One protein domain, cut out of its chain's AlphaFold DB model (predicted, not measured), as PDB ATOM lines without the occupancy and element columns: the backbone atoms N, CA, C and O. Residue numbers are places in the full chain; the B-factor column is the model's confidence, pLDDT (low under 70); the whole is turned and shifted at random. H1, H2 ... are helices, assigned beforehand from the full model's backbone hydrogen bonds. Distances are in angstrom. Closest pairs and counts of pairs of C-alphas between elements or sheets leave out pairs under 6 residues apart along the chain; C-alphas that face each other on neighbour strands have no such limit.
ATOM      1  N   VAL A  17     -25.607  57.156  11.842       86.44
ATOM      2  CA  VAL A  17     -25.472  55.737  11.515       86.44
ATOM      3  C   VAL A  17     -26.340  54.930  12.488       86.44
ATOM      4  O   VAL A  17     -26.199  55.089  13.705       86.44
ATOM      5  N   PRO A  18     -27.263  54.092  11.991       90.75
ATOM      6  CA  PRO A  18     -28.087  53.267  12.854       90.75
ATOM      7  C   PRO A  18     -27.238  52.287  13.662       90.75
ATOM      8  O   PRO A  18     -26.295  51.688  13.148       90.75
ATOM      9  N   SER A  19     -27.635  52.041  14.909       89.38
ATOM     10  CA  SER A  19     -26.866  51.168  15.804       89.38
ATOM     11  C   SER A  19     -26.748  49.713  15.329       89.38
ATOM     12  O   SER A  19     -25.853  49.002  15.765       89.38
ATOM     13  N   TRP A  20     -27.611  49.234  14.427       89.81
ATOM     14  CA  TRP A  20     -27.482  47.884  13.860       89.81
ATOM     15  C   TRP A  20     -26.283  47.743  12.904       89.81
ATOM     16  O   TRP A  20     -25.818  46.629  12.687       89.81
ATOM     17  N   VAL A  21     -25.762  48.860  12.384       89.56
ATOM     18  CA  VAL A  21     -24.581  48.910  11.504       89.56
ATOM     19  C   VAL A  21     -23.277  48.935  12.319       89.56
ATOM     20  O   VAL A  21     -22.186  48.793  11.771       89.56
ATOM     21  N   GLU A  22     -23.355  49.088  13.646       92.12
ATOM     22  CA  GLU A  22     -22.182  49.020  14.520       92.12
ATOM     23  C   GLU A  22     -21.518  47.645  14.421       92.12
ATOM     24  O   GLU A  22     -22.189  46.620  14.542       92.12
ATOM     25  N   ARG A  23     -20.186  47.619  14.275       91.38
ATOM     26  CA  ARG A  23     -19.392  46.405  14.016       91.38
ATOM     27  C   ARG A  23     -19.822  45.196  14.849       91.38
ATOM     28  O   ARG A  23     -20.057  44.136  14.290       91.38
ATOM     29  N   ALA A  24     -19.949  45.350  16.167       90.69
ATOM     30  CA  ALA A  24     -20.306  44.242  17.055       90.69
ATOM     31  C   ALA A  24     -21.688  43.640  16.734       90.69
ATOM     32  O   ALA A  24     -21.842  42.421  16.699       90.69
ATOM     33  N   ARG A  25     -22.684  44.492  16.475       92.50
ATOM     34  CA  ARG A  25     -24.054  44.066  16.163       92.50
ATOM     35  C   ARG A  25     -24.155  43.545  14.735       92.50
ATOM     36  O   ARG A  25     -24.785  42.518  14.516       92.50
ATOM     37  N   LEU A  26     -23.494  44.208  13.791       94.75
ATOM     38  CA  LEU A  26     -23.466  43.805  12.392       94.75
ATOM     39  C   LEU A  26     -22.822  42.424  12.220       94.75
ATOM     40  O   LEU A  26     -23.417  41.564  11.581       94.75
ATOM     41  N   THR A  27     -21.658  42.176  12.833       93.75
ATOM     42  CA  THR A  27     -20.992  40.864  12.768       93.75
ATOM     43  C   THR A  27     -21.893  39.760  13.318       93.75
ATOM     44  O   THR A  27     -22.079  38.747  12.651       93.75
ATOM     45  N   GLN A  28     -22.542  39.996  14.463       93.38
ATOM     46  CA  GLN A  28     -23.488  39.037  15.037       93.38
ATOM     47  C   GLN A  28     -24.669  38.744  14.096       93.38
ATOM     48  O   GLN A  28     -25.120  37.604  14.004       93.38
ATOM     49  N   GLN A  29     -25.206  39.756  13.410       93.50
ATOM     50  CA  GLN A  29     -26.312  39.550  12.468       93.50
ATOM     51  C   GLN A  29     -25.864  38.826  11.198       93.50
ATOM     52  O   GLN A  29     -26.584  37.946  10.739       93.50
ATOM     53  N   ILE A  30     -24.675  39.129  10.671       93.44
ATOM     54  CA  ILE A  30     -24.110  38.429   9.509       93.44
ATOM     55  C   ILE A  30     -23.943  36.938   9.818       93.44
ATOM     56  O   ILE A  30     -24.382  36.107   9.031       93.44
ATOM     57  N   GLU A  31     -23.377  36.589  10.976       92.00
ATOM     58  CA  GLU A  31     -23.223  35.189  11.400       92.00
ATOM     59  C   GLU A  31     -24.571  34.461  11.480       92.00
ATOM     60  O   GLU A  31     -24.688  33.315  11.054       92.00
ATOM     61  N   ARG A  32     -25.617  35.137  11.970       89.62
ATOM     62  CA  ARG A  32     -26.973  34.571  12.014       89.62
ATOM     63  C   ARG A  32     -27.584  34.397  10.623       89.62
ATOM     64  O   ARG A  32     -28.276  33.410  10.395       89.62
ATOM     65  N   GLN A  33     -27.341  35.340   9.715       91.00
ATOM     66  CA  GLN A  33     -27.880  35.318   8.353       91.00
ATOM     67  C   GLN A  33     -27.223  34.257   7.462       91.00
ATOM     68  O   GLN A  33     -27.854  33.814   6.510       91.00
ATOM     69  N   GLN A  34     -26.012  33.788   7.784       87.31
ATOM     70  CA  GLN A  34     -25.334  32.729   7.017       87.31
ATOM     71  C   GLN A  34     -26.120  31.411   6.941       87.31
ATOM     72  O   GLN A  34     -25.894  30.626   6.028       87.31
ATOM     73  N   GLN A  35     -27.020  31.161   7.893       85.25
ATOM     74  CA  GLN A  35     -27.841  29.946   7.940       85.25
ATOM     75  C   GLN A  35     -29.265  30.157   7.412       85.25
ATOM     76  O   GLN A  35     -30.111  29.283   7.579       85.25
ATOM     77  N   MET A  36     -29.564  31.324   6.841       89.25
ATOM     78  CA  MET A  36     -30.889  31.635   6.314       89.25
ATOM     79  C   MET A  36     -30.955  31.274   4.830       89.25
ATOM     80  O   MET A  36     -30.049  31.622   4.071       89.25
ATOM     81  N   ASP A  37     -32.031  30.605   4.413       85.88
ATOM     82  CA  ASP A  37     -32.278  30.335   2.999       85.88
ATOM     83  C   ASP A  37     -32.883  31.583   2.338       85.88
ATOM     84  O   ASP A  37     -34.022  31.976   2.603       85.88
ATOM     85  N   ALA A  38     -32.089  32.247   1.500       84.31
ATOM     86  CA  ALA A  38     -32.527  33.431   0.772       84.31
ATOM     87  C   ALA A  38     -33.646  33.105  -0.232       84.31
ATOM     88  O   ALA A  38     -34.511  33.953  -0.456       84.31
ATOM     89  N   ASP A  39     -33.665  31.890  -0.788       83.38
ATOM     90  CA  ASP A  39     -34.690  31.478  -1.749       83.38
ATOM     91  C   ASP A  39     -36.053  31.361  -1.060       83.38
ATOM     92  O   ASP A  39     -37.062  31.784  -1.616       83.38
ATOM     93  N   GLU A  40     -36.093  30.873   0.185       86.00
ATOM     94  CA  GLU A  40     -37.321  30.829   0.990       86.00
ATOM     95  C   GLU A  40     -37.828  32.241   1.330       86.00
ATOM     96  O   GLU A  40     -39.029  32.519   1.268       86.00
ATOM     97  N   ILE A  41     -36.913  33.153   1.669       87.50
ATOM     98  CA  ILE A  41     -37.253  34.512   2.119       87.50
ATOM     99  C   ILE A  41     -37.756  35.379   0.966       87.50
ATOM    100  O   ILE A  41     -38.743  36.098   1.121       87.50
ATOM    101  N   PHE A  42     -37.060  35.348  -0.170       85.62
ATOM    102  CA  PHE A  42     -37.347  36.220  -1.308       85.62
ATOM    103  C   PHE A  42     -38.226  35.552  -2.371       85.62
ATOM    104  O   PHE A  42     -38.754  36.266  -3.220       85.62
ATOM    105  N   GLN A  43     -38.446  34.233  -2.268       81.94
ATOM    106  CA  GLN A  43     -39.355  33.371  -3.046       81.94
ATOM    107  C   GLN A  43     -39.057  33.256  -4.542       81.94
ATOM    108  O   GLN A  43     -39.103  32.158  -5.086       81.94
ATOM    109  N   GLN A  44     -38.780  34.371  -5.212       79.56
ATOM    110  CA  GLN A  44     -38.510  34.435  -6.638       79.56
ATOM    111  C   GLN A  44     -37.100  34.966  -6.861       79.56
ATOM    112  O   GLN A  44     -36.784  36.108  -6.505       79.56
ATOM    113  N   GLN A  45     -36.254  34.156  -7.489       75.06
ATOM    114  CA  GLN A  45     -34.896  34.578  -7.793       75.06
ATOM    115  C   GLN A  45     -34.918  35.635  -8.902       75.06
ATOM    116  O   GLN A  45     -35.717  35.576  -9.832       75.06
ATOM    117  N   ILE A  46     -34.016  36.620  -8.833       73.06
ATOM    118  CA  ILE A  46     -33.987  37.755  -9.781       73.06
ATOM    119  C   ILE A  46     -33.888  37.284 -11.242       73.06
ATOM    120  O   ILE A  46     -34.430  37.924 -12.137       73.06
ATOM    121  N   HIS A  47     -33.218  36.161 -11.498       69.94
ATOM    122  CA  HIS A  47     -33.082  35.610 -12.845       69.94
ATOM    123  C   HIS A  47     -34.334  34.867 -13.344       69.94
ATOM    124  O   HIS A  47     -34.458  34.628 -14.543       69.94
ATOM    125  N   GLU A  48     -35.250  34.510 -12.442       72.12
ATOM    126  CA  GLU A  48     -36.568  33.944 -12.748       72.12
ATOM    127  C   GLU A  48     -37.634  35.038 -12.907       72.12
ATOM    128  O   GLU A  48     -38.759  34.764 -13.324       72.12
ATOM    129  N   GLN A  49     -37.306  36.289 -12.569       72.81
ATOM    130  CA  GLN A  49     -38.197  37.422 -12.785       72.81
ATOM    131  C   GLN A  49     -38.231  37.776 -14.273       72.81
ATOM    132  O   GLN A  49     -37.203  38.079 -14.881       72.81
ATOM    133  N   GLU A  50     -39.435  37.810 -14.850       65.69
ATOM    134  CA  GLU A  50     -39.645  38.228 -16.245       65.69
ATOM    135  C   GLU A  50     -39.148  39.662 -16.499       65.69
ATOM    136  O   GLU A  50     -38.686  39.985 -17.596       65.69
ATOM    137  N   GLN A  51     -39.187  40.517 -15.472       67.62
ATOM    138  CA  GLN A  51     -38.707  41.893 -15.523       67.62
ATOM    139  C   GLN A  51     -37.979  42.252 -14.220       67.62
ATOM    140  O   GLN A  51     -38.570  42.784 -13.289       67.62
ATOM    141  N   ALA A  52     -36.674  41.969 -14.154       69.25
ATOM    142  CA  ALA A  52     -35.859  42.279 -12.973       69.25
ATOM    143  C   ALA A  52     -35.767  43.789 -12.676       69.25
ATOM    144  O   ALA A  52     -35.637  44.204 -11.528       69.25
ATOM    145  N   CYS A  53     -35.766  44.623 -13.720       75.75
ATOM    146  CA  CYS A  53     -35.548  46.058 -13.597       75.75
ATOM    147  C   CYS A  53     -35.992  46.767 -14.882       75.75
ATOM    148  O   CYS A  53     -35.372  46.589 -15.935       75.75
ATOM    149  N   ASP A  54     -37.036  47.593 -14.808       80.94
ATOM    150  CA  ASP A  54     -37.433  48.443 -15.928       80.94
ATOM    151  C   ASP A  54     -36.619  49.742 -15.919       80.94
ATOM    152  O   ASP A  54     -36.875  50.674 -15.157       80.94
ATOM    153  N   LEU A  55     -35.599  49.797 -16.775       78.50
ATOM    154  CA  LEU A  55     -34.765  50.987 -16.911       78.50
ATOM    155  C   LEU A  55     -35.543  52.169 -17.512       78.50
ATOM    156  O   LEU A  55     -35.190  53.313 -17.238       78.50
ATOM    157  N   GLU A  56     -36.590  51.928 -18.308       78.81
ATOM    158  CA  GLU A  56     -37.437  53.021 -18.791       78.81
ATOM    159  C   GLU A  56     -38.210  53.646 -17.636       78.81
ATOM    160  O   GLU A  56     -38.263  54.872 -17.569       78.81
ATOM    161  N   ASP A  57     -38.722  52.834 -16.705       81.12
ATOM    162  CA  ASP A  57     -39.405  53.298 -15.493       81.12
ATOM    163  C   ASP A  57     -38.473  54.078 -14.556       81.12
ATOM    164  O   ASP A  57     -38.778  55.198 -14.141       81.12
ATOM    165  N   ILE A  58     -37.287  53.533 -14.286       81.94
ATOM    166  CA  ILE A  58     -36.319  54.138 -13.360       81.94
ATOM    167  C   ILE A  58     -35.792  55.476 -13.885       81.94
ATOM    168  O   ILE A  58     -35.617  56.418 -13.113       81.94
ATOM    169  N   PHE A  59     -35.555  55.584 -15.195       80.75
ATOM    170  CA  PHE A  59     -34.964  56.773 -15.816       80.75
ATOM    171  C   PHE A  59     -35.984  57.651 -16.557       80.75
ATOM    172  O   PHE A  59     -35.586  58.481 -17.382       80.75
ATOM    173  N   LYS A  60     -37.287  57.530 -16.233       68.88
ATOM    174  CA  LYS A  60     -38.410  58.301 -16.819       68.88
ATOM    175  C   LYS A  60     -38.123  59.801 -17.000       68.88
ATOM    176  O   LYS A  60     -38.641  60.413 -17.931       68.88
ATOM    177  N   SER A  61     -37.306  60.405 -16.133       59.72
ATOM    178  CA  SER A  61     -37.015  61.844 -16.117       59.72
ATOM    179  C   SER A  61     -35.811  62.297 -16.954       59.72
ATOM    180  O   SER A  61     -35.626  63.501 -17.107       59.72
ATOM    181  N   GLU A  62     -34.975  61.405 -17.501       60.31
ATOM    182  CA  GLU A  62     -33.716  61.833 -18.144       60.31
ATOM    183  C   GLU A  62     -33.863  62.396 -19.570       60.31
ATOM    184  O   GLU A  62     -32.872  62.821 -20.160       60.31
ATOM    185  N   GLY A  63     -35.069  62.441 -20.149       55.00
ATOM    186  CA  GLY A  63     -35.343  63.200 -21.381       55.00
ATOM    187  C   GLY A  63     -34.489  62.825 -22.604       55.00
ATOM    188  O   GLY A  63     -34.469  63.551 -23.600       55.00
ATOM    189  N   ARG A  64     -33.755  61.707 -22.568       60.38
ATOM    190  CA  ARG A  64     -32.888  61.311 -23.679       60.38
ATOM    191  C   ARG A  64     -33.761  60.704 -24.767       60.38
ATOM    192  O   ARG A  64     -34.219  59.574 -24.640       60.38
ATOM    193  N   ALA A  65     -33.908  61.414 -25.882       58.31
ATOM    194  CA  ALA A  65     -34.689  61.006 -27.057       58.31
ATOM    195  C   ALA A  65     -34.321  59.621 -27.656       58.31
ATOM    196  O   ALA A  65     -35.022  59.123 -28.531       58.31
ATOM    197  N   ASN A  66     -33.241  58.982 -27.186       56.41
ATOM    198  CA  ASN A  66     -32.762  57.664 -27.621       56.41
ATOM    199  C   ASN A  66     -32.633  56.627 -26.481       56.41
ATOM    200  O   ASN A  66     -32.058  55.560 -26.701       56.41
ATOM    201  N   ALA A  67     -33.132  56.918 -25.272       61.16
ATOM    202  CA  ALA A  67     -33.005  56.045 -24.101       61.16
ATOM    203  C   ALA A  67     -33.717  54.690 -24.270       61.16
ATOM    204  O   ALA A  67     -33.071  53.653 -24.119       61.16
ATOM    205  N   GLY A  68     -34.989  54.679 -24.689       62.16
ATOM    206  CA  GLY A  68     -35.782  53.440 -24.753       62.16
ATOM    207  C   GLY A  68     -35.185  52.358 -25.665       62.16
ATOM    208  O   GLY A  68     -35.079  51.189 -25.303       62.16
ATOM    209  N   LYS A  69     -34.612  52.752 -26.816       64.69
ATOM    210  CA  LYS A  69     -33.940  51.800 -27.725       64.69
ATOM    211  C   LYS A  69     -32.697  51.157 -27.109       64.69
ATOM    212  O   LYS A  69     -32.378  50.022 -27.451       64.69
ATOM    213  N   ARG A  70     -31.965  51.869 -26.247       69.38
ATOM    214  CA  ARG A  70     -30.757  51.346 -25.589       69.38
ATOM    215  C   ARG A  70     -31.103  50.480 -24.380       69.38
ATOM    216  O   ARG A  70     -30.376  49.531 -24.118       69.38
ATOM    217  N   TYR A  71     -32.184  50.801 -23.675       73.81
ATOM    218  CA  TYR A  71     -32.652  50.033 -22.523       73.81
ATOM    219  C   TYR A  71     -33.280  48.698 -22.932       73.81
ATOM    220  O   TYR A  71     -33.076  47.701 -22.248       73.81
ATOM    221  N   HIS A  72     -33.944  48.649 -24.090       72.69
ATOM    222  CA  HIS A  72     -34.549  47.417 -24.591       72.69
ATOM    223  C   HIS A  72     -33.593  46.548 -25.429       72.69
ATOM    224  O   HIS A  72     -33.664  45.318 -25.401       72.69
ATOM    225  N   ARG A  73     -32.672  47.151 -26.200       71.69
ATOM    226  CA  ARG A  73     -31.793  46.389 -27.102       71.69
ATOM    227  C   ARG A  73     -30.652  45.719 -26.339       71.69
ATOM    228  O   ARG A  73     -29.655  46.362 -26.018       71.69
ATOM    229  N   ARG A  74     -30.753  44.403 -26.154       73.81
ATOM    230  CA  ARG A  74     -29.681  43.568 -25.593       73.81
ATOM    231  C   ARG A  74     -28.845  42.927 -26.706       73.81
ATOM    232  O   ARG A  74     -29.366  42.570 -27.760       73.81
ATOM    233  N   THR A  75     -27.538  42.819 -26.485       79.25
ATOM    234  CA  THR A  75     -26.624  41.995 -27.297       79.25
ATOM    235  C   THR A  75     -26.364  40.673 -26.566       79.25
ATOM    236  O   THR A  75     -27.065  40.366 -25.603       79.25
TER     237      THR A  75
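This is residues 17 to 75 of the 103 residues of the protein "Hypothetical protein" of Prymnesium polylepis (UniProt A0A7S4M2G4). The printed part is an open, wide U with an empty middle: H1 makes one arm by itself, the chain then runs along the base through the short H2 and the unnamed residues 43 to 54, and the other arm is a small head in which H3 and H4 pack on each other. H1 and H2 touch no other helix, and residues 30 to 53, of which 30 to 33 belong to H1 and 38 to 42 to H2, stand free. The printed part has 59 residues with four named helices, in the order H1, H2, H3, H4, and no named strand. Its class is all helix, although the helices hold 26 of the 59 residues, under half. It is extended, with a radius of gyration of the C-alphas of 18.7 A, and elongated, with spans of 49 by 30 by 18 A.

H1, the longest helix, covers residues 23 to 33 and measures 15.1 A from C-alpha 23 at (-19.392, 46.405, 14.016) to C-alpha 33 at (-27.880, 35.318, 8.353). H2 follows as residues 38 to 42, 5.9 A from first to last C-alpha. H3 is residues 55 to 58, 5.0 A long, with C-alpha 55 at (-34.765, 50.987, -16.911). H4 is residues 67 to 72, 8.8 A long, and ends with C-alpha 72 at (-34.549, 47.417, -24.591).

H1 is apart from H2, H3 and H4. H2 is apart from H3 and from H4. H3 and H4 touch, with 4 pairs of C-alphas within 8 A; the closest C-alphas are those of Leu 55 and Tyr 71, 6.1 A apart, and the centres are 9.5 A apart. In H1, H2 and H4 every O i to N i+4 pair is within hydrogen-bond range. H3, with 4 residues, is too short for such a pair, and its one O i to N i+3 pair is not within range.

The two C-alphas farthest apart are those of Ala 24 and Ala 65, at 49.3 A; the first and last printed C-alphas, of Val 17 and Thr 75, are 41.2 A apart. The printed part has no cut. The link from H1 to H2 is tight, with 4 residues, the link from H2 to H3 is long, with 12, and the link from H3 to H4 is short, with 8. Residues 61 to 66, in that last link, stand free. The mean pLDDT of the printed part is 79.0; it is under 70 at residue 47, residues 50 to 52 and residues 60 to 70, while H1 has a mean of 92 and H4 of 67.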